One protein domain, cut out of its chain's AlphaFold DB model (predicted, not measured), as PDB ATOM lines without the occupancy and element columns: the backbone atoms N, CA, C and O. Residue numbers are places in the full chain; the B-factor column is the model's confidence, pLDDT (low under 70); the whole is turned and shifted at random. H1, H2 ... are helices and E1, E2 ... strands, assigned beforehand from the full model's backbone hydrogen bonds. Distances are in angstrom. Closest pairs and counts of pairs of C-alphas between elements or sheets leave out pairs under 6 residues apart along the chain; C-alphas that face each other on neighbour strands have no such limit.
ATOM      1  N   VAL A   3     -25.452 -37.008  -4.600       97.69
ATOM      2  CA  VAL A   3     -24.675 -37.515  -3.464       97.69
ATOM      3  C   VAL A   3     -23.501 -38.329  -3.992       97.69
ATOM      4  O   VAL A   3     -23.675 -39.171  -4.870       97.69
ATOM      5  N   ARG A   4     -22.304 -38.081  -3.455       97.00
ATOM      6  CA  ARG A   4     -21.071 -38.805  -3.799       97.00
ATOM      7  C   ARG A   4     -20.388 -39.315  -2.539       97.00
ATOM      8  O   ARG A   4     -20.267 -38.555  -1.584       97.00
ATOM      9  N   LEU A   5     -19.933 -40.564  -2.546       96.50
ATOM     10  CA  LEU A   5     -19.196 -41.199  -1.452       96.50
ATOM     11  C   LEU A   5     -17.754 -41.477  -1.873       96.50
ATOM     12  O   LEU A   5     -17.523 -42.044  -2.942       96.50
ATOM     13  N   PHE A   6     -16.805 -41.153  -1.001       96.56
ATOM     14  CA  PHE A   6     -15.375 -41.342  -1.212       96.56
ATOM     15  C   PHE A   6     -14.712 -42.093  -0.056       96.56
ATOM     16  O   PHE A   6     -15.139 -41.979   1.094       96.56
ATOM     17  N   GLU A   7     -13.614 -42.773  -0.377       95.19
ATOM     18  CA  GLU A   7     -12.580 -43.236   0.552       95.19
ATOM     19  C   GLU A   7     -11.250 -42.612   0.109       95.19
ATOM     20  O   GLU A   7     -10.760 -42.880  -0.992       95.19
ATOM     21  N   GLY A   8     -10.698 -41.705   0.921       93.94
ATOM     22  CA  GLY A   8      -9.650 -40.793   0.454       93.94
ATOM     23  C   GLY A   8     -10.125 -40.004  -0.774       93.94
ATOM     24  O   GLY A   8     -11.164 -39.344  -0.730       93.94
ATOM     25  N   ASP A   9      -9.400 -40.121  -1.887       95.75
ATOM     26  CA  ASP A   9      -9.767 -39.509  -3.174       95.75
ATOM     27  C   ASP A   9     -10.490 -40.477  -4.129       95.75
ATOM     28  O   ASP A   9     -10.915 -40.089  -5.219       95.75
ATOM     29  N   ARG A  10     -10.672 -41.743  -3.729       95.19
ATOM     30  CA  ARG A  10     -11.357 -42.759  -4.535       95.19
ATOM     31  C   ARG A  10     -12.868 -42.581  -4.429       95.19
ATOM     32  O   ARG A  10     -13.434 -42.745  -3.351       95.19
ATOM     33  N   LEU A  11     -13.534 -42.307  -5.551       95.06
ATOM     34  CA  LEU A  11     -14.999 -42.319  -5.636       95.06
ATOM     35  C   LEU A  11     -15.509 -43.763  -5.519       95.06
ATOM     36  O   LEU A  11     -15.197 -44.608  -6.356       95.06
ATOM     37  N   LEU A  12     -16.302 -44.039  -4.486       93.69
ATOM     38  CA  LEU A  12     -16.918 -45.347  -4.256       93.69
ATOM     39  C   LEU A  12     -18.294 -45.460  -4.910       93.69
ATOM     40  O   LEU A  12     -18.650 -46.518  -5.436       93.69
ATOM     41  N   ALA A  13     -19.071 -44.376  -4.855       94.19
ATOM     42  CA  ALA A  13     -20.425 -44.329  -5.381       94.19
ATOM     43  C   ALA A  13     -20.887 -42.897  -5.650       94.19
ATOM     44  O   ALA A  13     -20.475 -41.952  -4.975       94.19
ATOM     45  N   GLU A  14     -21.813 -42.771  -6.592       95.94
ATOM     46  CA  GLU A  14     -22.495 -41.531  -6.937       95.94
ATOM     47  C   GLU A  14     -23.947 -41.837  -7.307       95.94
ATOM     48  O   GLU A  14     -24.246 -42.885  -7.880       95.94
ATOM     49  N   GLY A  15     -24.849 -40.913  -6.988       95.62
ATOM     50  CA  GLY A  15     -26.219 -40.952  -7.474       95.62
ATOM     51  C   GLY A  15     -27.023 -39.741  -7.038       95.62
ATOM     52  O   GLY A  15     -26.480 -38.740  -6.573       95.62
ATOM     53  N   VAL A  16     -28.339 -39.833  -7.196       96.88
ATOM     54  CA  VAL A  16     -29.286 -38.780  -6.825       96.88
ATOM     55  C   VAL A  16     -30.239 -39.336  -5.774       96.88
ATOM     56  O   VAL A  16     -30.682 -40.478  -5.887       96.88
ATOM     57  N   THR A  17     -30.544 -38.546  -4.746       96.88
ATOM     58  CA  THR A  17     -31.570 -38.901  -3.759       96.88
ATOM     59  C   THR A  17     -32.921 -39.158  -4.429       96.88
ATOM     60  O   THR A  17     -33.313 -38.404  -5.322       96.88
ATOM     61  N   ASP A  18     -33.644 -40.168  -3.951       96.44
ATOM     62  CA  ASP A  18     -35.013 -40.478  -4.356       96.44
ATOM     63  C   ASP A  18     -36.023 -39.401  -3.900       96.44
ATOM     64  O   ASP A  18     -35.657 -38.369  -3.325       96.44
ATOM     65  N   ALA A  32     -13.884 -50.782   6.445       93.81
ATOM     66  CA  ALA A  32     -13.573 -50.027   7.652       93.81
ATOM     67  C   ALA A  32     -12.623 -48.871   7.306       93.81
ATOM     68  O   ALA A  32     -11.687 -49.048   6.528       93.81
ATOM     69  N   GLY A  33     -12.838 -47.704   7.907       94.94
ATOM     70  CA  GLY A  33     -12.006 -46.523   7.690       94.94
ATOM     71  C   GLY A  33     -12.794 -45.228   7.525       94.94
ATOM     72  O   GLY A  33     -14.018 -45.175   7.686       94.94
ATOM     73  N   THR A  34     -12.067 -44.157   7.219       96.94
ATOM     74  CA  THR A  34     -12.645 -42.825   7.021       96.94
ATOM     75  C   THR A  34     -13.242 -42.698   5.629       96.94
ATOM     76  O   THR A  34     -12.568 -42.888   4.619       96.94
ATOM     77  N   HIS A  35     -14.506 -42.306   5.602       96.38
ATOM     78  CA  HIS A  35     -15.272 -42.046   4.402       96.38
ATOM     79  C   HIS A  35     -15.695 -40.585   4.358       96.38
ATOM     80  O   HIS A  35     -15.835 -39.926   5.390       96.38
ATOM     81  N   ARG A  36     -15.939 -40.090   3.147       97.44
ATOM     82  CA  ARG A  36     -16.414 -38.730   2.904       97.44
ATOM     83  C   ARG A  36     -17.636 -38.753   2.007       97.44
ATOM     84  O   ARG A  36     -17.568 -39.265   0.894       97.44
ATOM     85  N   VAL A  37     -18.738 -38.171   2.464       97.31
ATOM     86  CA  VAL A  37     -19.936 -37.954   1.646       97.31
ATOM     87  C   VAL A  37     -20.048 -36.482   1.258       97.31
ATOM     88  O   VAL A  37     -19.866 -35.593   2.088       97.31
ATOM     89  N   VAL A  38     -20.337 -36.223  -0.016       98.38
ATOM     90  CA  VAL A  38     -20.532 -34.881  -0.571       98.38
ATOM     91  C   VAL A  38     -21.953 -34.764  -1.104       98.38
ATOM     92  O   VAL A  38     -22.332 -35.465  -2.044       98.38
ATOM     93  N   PHE A  39     -22.715 -33.836  -0.536       98.56
ATOM     94  CA  PHE A  39     -24.059 -33.470  -0.961       98.56
ATOM     95  C   PHE A  39     -24.003 -32.228  -1.858       98.56
ATOM     96  O   PHE A  39     -23.479 -31.184  -1.462       98.56
ATOM     97  N   GLY A  40     -24.564 -32.323  -3.065       98.44
ATOM     98  CA  GLY A  40     -24.653 -31.224  -4.033       98.44
ATOM     99  C   GLY A  40     -25.733 -30.192  -3.685       98.44
ATOM    100  O   GLY A  40     -26.656 -29.990  -4.471       98.44
ATOM    101  N   THR A  41     -25.647 -29.570  -2.506       98.50
ATOM    102  CA  THR A  41     -26.683 -28.678  -1.953       98.50
ATOM    103  C   THR A  41     -26.909 -27.416  -2.780       98.50
ATOM    104  O   THR A  41     -28.056 -27.017  -2.957       98.50
ATOM    105  N   GLY A  42     -25.846 -26.811  -3.321       98.44
ATOM    106  CA  GLY A  42     -25.936 -25.576  -4.101       98.44
ATOM    107  C   GLY A  42     -26.769 -25.753  -5.365       98.44
ATOM    108  O   GLY A  42     -27.753 -25.046  -5.561       98.44
ATOM    109  N   ALA A  43     -26.420 -26.752  -6.182       98.19
ATOM    110  CA  ALA A  43     -27.180 -27.092  -7.385       98.19
ATOM    111  C   ALA A  43     -28.635 -27.456  -7.048       98.19
ATOM    112  O   ALA A  43     -29.559 -26.975  -7.695       98.19
ATOM    113  N   TRP A  44     -28.844 -28.228  -5.977       98.25
ATOM    114  CA  TRP A  44     -30.181 -28.633  -5.552       98.25
ATOM    115  C   TRP A  44     -31.072 -27.450  -5.130       98.25
ATOM    116  O   TRP A  44     -32.256 -27.436  -5.462       98.25
ATOM    117  N   PHE A  45     -30.538 -26.445  -4.425       98.44
ATOM    118  CA  PHE A  45     -31.286 -25.220  -4.111       98.44
ATOM    119  C   PHE A  45     -31.508 -24.336  -5.348       98.44
ATOM    120  O   PHE A  45     -32.601 -23.789  -5.513       98.44
ATOM    121  N   ALA A  46     -30.520 -24.245  -6.245       98.06
ATOM    122  CA  ALA A  46     -30.628 -23.476  -7.484       98.06
ATOM    123  C   ALA A  46     -31.739 -24.006  -8.410       98.06
ATOM    124  O   ALA A  46     -32.513 -23.214  -8.941       98.06
ATOM    125  N   GLU A  47     -31.886 -25.331  -8.534       97.50
ATOM    126  CA  GLU A  47     -32.987 -25.986  -9.268       97.50
ATOM    127  C   GLU A  47     -34.379 -25.590  -8.742       97.50
ATOM    128  O   GLU A  47     -35.363 -25.631  -9.476       97.50
ATOM    129  N   GLN A  48     -34.464 -25.175  -7.478       96.88
ATOM    130  CA  GLN A  48     -35.696 -24.719  -6.830       96.88
ATOM    131  C   GLN A  48     -35.859 -23.192  -6.848       96.88
ATOM    132  O   GLN A  48     -36.787 -22.677  -6.225       96.88
ATOM    133  N   GLY A  49     -34.955 -22.451  -7.496       98.06
ATOM    134  CA  GLY A  49     -34.968 -20.985  -7.495       98.06
ATOM    135  C   GLY A  49     -34.701 -20.375  -6.116       98.06
ATOM    136  O   GLY A  49     -35.229 -19.309  -5.802       98.06
ATOM    137  N   ARG A  50     -33.930 -21.061  -5.263       97.81
ATOM    138  CA  ARG A  50     -33.618 -20.623  -3.897       97.81
ATOM    139  C   ARG A  50     -32.124 -20.392  -3.740       97.81
ATOM    140  O   ARG A  50     -31.312 -21.207  -4.165       97.81
ATOM    141  N   GLU A  51     -31.766 -19.304  -3.070       97.75
ATOM    142  CA  GLU A  51     -30.387 -19.076  -2.651       97.75
ATOM    143  C   GLU A  51     -30.015 -19.988  -1.479       97.75
ATOM    144  O   GLU A  51     -30.865 -20.387  -0.681       97.75
ATOM    145  N   THR A  52     -28.729 -20.303  -1.363       98.38
ATOM    146  CA  THR A  52     -28.144 -20.988  -0.210       98.38
ATOM    147  C   THR A  52     -26.734 -20.475   0.026       98.38
ATOM    148  O   THR A  52     -26.036 -20.093  -0.912       98.38
ATOM    149  N   PHE A  53     -26.291 -20.509   1.279       98.50
ATOM    150  CA  PHE A  53     -24.904 -20.222   1.633       98.50
ATOM    151  C   PHE A  53     -23.945 -21.378   1.311       98.50
ATOM    152  O   PHE A  53     -22.732 -21.183   1.284       98.50
ATOM    153  N   TYR A  54     -24.464 -22.585   1.060       98.31
ATOM    154  CA  TYR A  54     -23.651 -23.791   0.921       98.31
ATOM    155  C   TYR A  54     -23.626 -24.295  -0.528       98.31
ATOM    156  O   TYR A  54     -24.590 -24.934  -0.966       98.31
ATOM    157  N   PRO A  55     -22.521 -24.103  -1.276       97.94
ATOM    158  CA  PRO A  55     -22.389 -24.674  -2.619       97.94
ATOM    159  C   PRO A  55     -22.402 -26.214  -2.593       97.94
ATOM    160  O   PRO A  55     -22.920 -26.859  -3.503       97.94
ATOM    161  N   SER A  56     -21.888 -26.804  -1.515       98.50
ATOM    162  CA  SER A  56     -21.976 -28.230  -1.194       98.50
ATOM    163  C   SER A  56     -21.807 -28.434   0.309       98.50
ATOM    164  O   SER A  56     -21.121 -27.637   0.951       98.50
ATOM    165  N   VAL A  57     -22.326 -29.538   0.848       98.62
ATOM    166  CA  VAL A  57     -22.012 -29.996   2.210       98.62
ATOM    167  C   VAL A  57     -21.163 -31.257   2.120       98.62
ATOM    168  O   VAL A  57     -21.551 -32.220   1.463       98.62
ATOM    169  N   THR A  58     -20.004 -31.244   2.775       98.44
ATOM    170  CA  THR A  58     -19.078 -32.379   2.834       98.44
ATOM    171  C   THR A  58     -18.974 -32.857   4.271       98.44
ATOM    172  O   THR A  58     -18.680 -32.053   5.153       98.44
ATOM    173  N   LEU A  59     -19.212 -34.147   4.500       97.81
ATOM    174  CA  LEU A  59     -19.120 -34.772   5.815       97.81
ATOM    175  C   LEU A  59     -18.120 -35.921   5.774       97.81
ATOM    176  O   LEU A  59     -18.220 -36.793   4.912       97.81
ATOM    177  N   GLU A  60     -17.198 -35.939   6.729       97.56
ATOM    178  CA  GLU A  60     -16.302 -37.070   6.967       97.56
ATOM    179  C   GLU A  60     -16.788 -37.876   8.170       97.56
ATOM    180  O   GLU A  60     -17.222 -37.316   9.178       97.56
ATOM    181  N   PHE A  61     -16.742 -39.200   8.058       95.75
ATOM    182  CA  PHE A  61     -17.181 -40.114   9.106       95.75
ATOM    183  C   PHE A  61     -16.361 -41.405   9.086       95.75
ATOM    184  O   PHE A  61     -15.841 -41.816   8.050       95.75
ATOM    185  N   ALA A  62     -16.244 -42.052  10.244       95.12
ATOM    186  CA  ALA A  62     -15.538 -43.319  10.382       95.12
ATOM    187  C   ALA A  62     -16.519 -44.495  10.343       95.12
ATOM    188  O   ALA A  62     -17.525 -44.499  11.055       95.12
ATOM    189  N   VAL A  63     -16.177 -45.510   9.556       93.62
ATOM    190  CA  VAL A  63     -16.792 -46.838   9.596       93.62
ATOM    191  C   VAL A  63     -15.873 -47.737  10.415       93.62
ATOM    192  O   VAL A  63     -14.737 -47.988  10.017       93.62
ATOM    193  N   LEU A  64     -16.336 -48.185  11.584       92.00
ATOM    194  CA  LEU A  64     -15.569 -49.096  12.449       92.00
ATOM    195  C   LEU A  64     -15.935 -50.561  12.205       92.00
ATOM    196  O   LEU A  64     -15.059 -51.418  12.186       92.00
ATOM    197  N   ASP A  65     -17.224 -50.830  12.004       91.00
ATOM    198  CA  ASP A  65     -17.759 -52.156  11.706       91.00
ATOM    199  C   ASP A  65     -18.514 -52.119  10.368       91.00
ATOM    200  O   ASP A  65     -19.656 -51.666  10.342       91.00
ATOM    201  N   PRO A  66     -17.918 -52.592   9.263       88.31
ATOM    202  CA  PRO A  66     -18.561 -52.620   7.947       88.31
ATOM    203  C   PRO A  66     -19.894 -53.375   7.902       88.31
ATOM    204  O   PRO A  66     -20.736 -53.072   7.062       88.31
ATOM    205  N   ALA A  67     -20.113 -54.338   8.807       87.25
ATOM    206  CA  ALA A  67     -21.355 -55.105   8.857       87.25
ATOM    207  C   ALA A  67     -22.524 -54.311   9.473       87.25
ATOM    208  O   ALA A  67     -23.689 -54.669   9.284       87.25
ATOM    209  N   SER A  68     -22.234 -53.236  10.208       87.81
ATOM    210  CA  SER A  68     -23.249 -52.375  10.811       87.81
ATOM    211  C   SER A  68     -23.916 -51.464   9.778       87.81
ATOM    212  O   SER A  68     -23.280 -50.939   8.861       87.81
ATOM    213  N   HIS A  69     -25.205 -51.174   9.977       87.75
ATOM    214  CA  HIS A  69     -25.884 -50.138   9.203       87.75
ATOM    215  C   HIS A  69     -25.310 -48.752   9.538       87.75
ATOM    216  O   HIS A  69     -25.178 -48.377  10.708       87.75
ATOM    217  N   HIS A  70     -24.969 -47.985   8.501       90.56
ATOM    218  CA  HIS A  70     -24.486 -46.613   8.626       90.56
ATOM    219  C   HIS A  70     -25.446 -45.670   7.911       90.56
ATOM    220  O   HIS A  70     -25.560 -45.679   6.687       90.56
ATOM    221  N   HIS A  71     -26.110 -44.825   8.693       93.31
ATOM    222  CA  HIS A  71     -27.008 -43.797   8.195       93.31
ATOM    223  C   HIS A  71     -26.439 -42.424   8.553       93.31
ATOM    224  O   HIS A  71     -26.202 -42.134   9.727       93.31
ATOM    225  N   VAL A  72     -26.205 -41.581   7.544       95.69
ATOM    226  CA  VAL A  72     -25.639 -40.229   7.700       95.69
ATOM    227  C   VAL A  72     -26.639 -39.204   7.151       95.69
ATOM    228  O   VAL A  72     -26.590 -38.874   5.963       95.69
ATOM    229  N   PRO A  73     -27.597 -38.730   7.970       97.06
ATOM    230  CA  PRO A  73     -28.597 -37.765   7.531       97.06
ATOM    231  C   PRO A  73     -28.016 -36.363   7.346       97.06
ATOM    232  O   PRO A  73     -27.107 -35.946   8.065       97.06
ATOM    233  N   LEU A  74     -28.624 -35.602   6.437       98.06
ATOM    234  CA  LEU A  74     -28.427 -34.163   6.304       98.06
ATOM    235  C   LEU A  74     -29.783 -33.466   6.443       98.06
ATOM    236  O   LEU A  74     -30.631 -33.560   5.557       98.06
ATOM    237  N   LEU A  75     -29.983 -32.751   7.548       98.19
ATOM    238  CA  LEU A  75     -31.114 -31.843   7.724       98.19
ATOM    239  C   LEU A  75     -30.698 -30.478   7.187       98.19
ATOM    240  O   LEU A  75     -29.797 -29.848   7.735       98.19
ATOM    241  N   LEU A  76     -31.320 -30.045   6.094       98.19
ATOM    242  CA  LEU A  76     -30.828 -28.937   5.283       98.19
ATOM    243  C   LEU A  76     -31.820 -27.774   5.229       98.19
ATOM    244  O   LEU A  76     -32.983 -27.937   4.865       98.19
ATOM    245  N   SER A  77     -31.318 -26.574   5.501       97.81
ATOM    246  CA  SER A  77     -31.957 -25.302   5.168       97.81
ATOM    247  C   SER A  77     -30.982 -24.434   4.358       97.81
ATOM    248  O   SER A  77     -29.783 -24.721   4.339       97.81
ATOM    249  N   PRO A  78     -31.449 -23.359   3.698       97.69
ATOM    250  CA  PRO A  78     -30.586 -22.483   2.905       97.69
ATOM    251  C   PRO A  78     -29.341 -21.948   3.629       97.69
ATOM    252  O   PRO A  78     -28.314 -21.741   2.985       97.69
ATOM    253  N   PHE A  79     -29.428 -21.740   4.950       98.06
ATOM    254  CA  PHE A  79     -28.422 -21.029   5.754       98.06
ATOM    255  C   PHE A  79     -28.025 -21.754   7.049       98.06
ATOM    256  O   PHE A  79     -27.308 -21.199   7.875       98.06
ATOM    257  N   ALA A  80     -28.500 -22.985   7.244       98.38
ATOM    258  CA  ALA A  80     -28.081 -23.867   8.327       98.38
ATOM    259  C   ALA A  80     -28.276 -25.329   7.916       98.38
ATOM    260  O   ALA A  80     -29.216 -25.650   7.184       98.38
ATOM    261  N   PHE A  81     -27.444 -26.223   8.435       98.50
ATOM    262  CA  PHE A  81     -27.682 -27.657   8.353       98.50
ATOM    263  C   PHE A  81     -27.271 -28.345   9.652       98.50
ATOM    264  O   PHE A  81     -26.491 -27.807  10.438       98.50
ATOM    265  N   SER A  82     -27.779 -29.551   9.863       98.44
ATOM    266  CA  SER A  82     -27.293 -30.454  10.898       98.44
ATOM    267  C   SER A  82     -27.141 -31.868  10.351       98.44
ATOM    268  O   SER A  82     -27.744 -32.251   9.346       98.44
ATOM    269  N   THR A  83     -26.280 -32.637  11.005       98.38
ATOM    270  CA  THR A  83     -26.005 -34.036  10.681       98.38
ATOM    271  C   THR A  83     -25.718 -34.815  11.959       98.38
ATOM    272  O   THR A  83     -25.472 -34.222  13.010       98.38
ATOM    273  N   TYR A  84     -25.796 -36.138  11.877       96.06
ATOM    274  CA  TYR A  84     -25.556 -37.070  12.973       96.06
ATOM    275  C   TYR A  84     -25.388 -38.493  12.413       96.06
ATOM    276  O   TYR A  84     -25.575 -38.728  11.221       96.06
TER     277      TYR A  84
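Overview. This is residues 3 to 18 and 32 to 84 of the 87 residues of the protein "5-hydroxyisourate hydrolase" of Geodermatophilus sp. Leaf369 (UniProt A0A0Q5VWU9). A twisted sheet of four strands, E2, E1, E3 and E4, makes the main body, with the short helix H1 and the loop after it at the end where E3 finishes and E4 begins. Beyond the E4 edge is a small separate hairpin of E5 and E6, reached by residues 64 to 73, which fold back from the far end of E4. The printed part has 69 residues, with named elements in the order E1, E2, E3, H1, E4, E5, E6, and is mostly strand. Both sheets, E2 - E1 - E3 - E4 and E5 - E6, are antiparallel. The whole is elongated, spanning 40 by 22 by 21 A, and only just compact, close to loose, with a radius of gyration of the C-alphas of 13.1 A.

Arrangement. E1, residues 3 to 7, and E2, residues 10 to 16, form a hairpin at 166 degrees between directions, with N 5 and O 13 2.8 A apart, within hydrogen-bond range. E3, residues 33 to 39, is the antiparallel neighbour of E1 at 158 degrees, with N 6 and O 36 2.8 A apart. H1, residues 41 to 46, is not on this sheet, but only just, with 4 pairs of C-alphas within 10 A; in it every O i to N i+4 pair is within hydrogen-bond range. E4, residues 57 to 63, is the antiparallel neighbour of E3 at 157 degrees, with N 37 and O 59 2.9 A apart. The closest C-alphas of H1 and E4 are those of Thr 41 and Val 57, 6.4 A apart. E2 and E4 are the edge strands. E5, residues 74 to 77, is apart from E4. E6, residues 80 to 83, forms a hairpin with E5 at 171 degrees, with N 77 and O 80 2.8 A apart. E6 and E4 are only just apart, their closest C-alphas 8.5 A from each other.

Along the chain. E1 begins at C-alpha 3, (-24.675, -37.515, -3.464). E2 is 18.5 A long from first to last C-alpha, E3 19.8 A and E4 19.1 A. E1 measures 14.0 A, H1 8.6 A, E5 9.6 A and E6 10.6 A. H1 begins at C-alpha 41, (-26.683, -28.678, -1.953), and E6 ends at C-alpha 83, (-26.005, -34.036, 10.681).

Size, cuts and confidence. The two C-alphas farthest apart are those of Gly 49 and Asp 65, at 40.5 A. Residues 19 to 31, on the link from E2 to E3, are not printed, and C-alphas 18 and 32 are 26.4 A apart across this cut. Of the links printed whole, none is long. The mean pLDDT of the printed part is 96.2, and no printed residue is under 70.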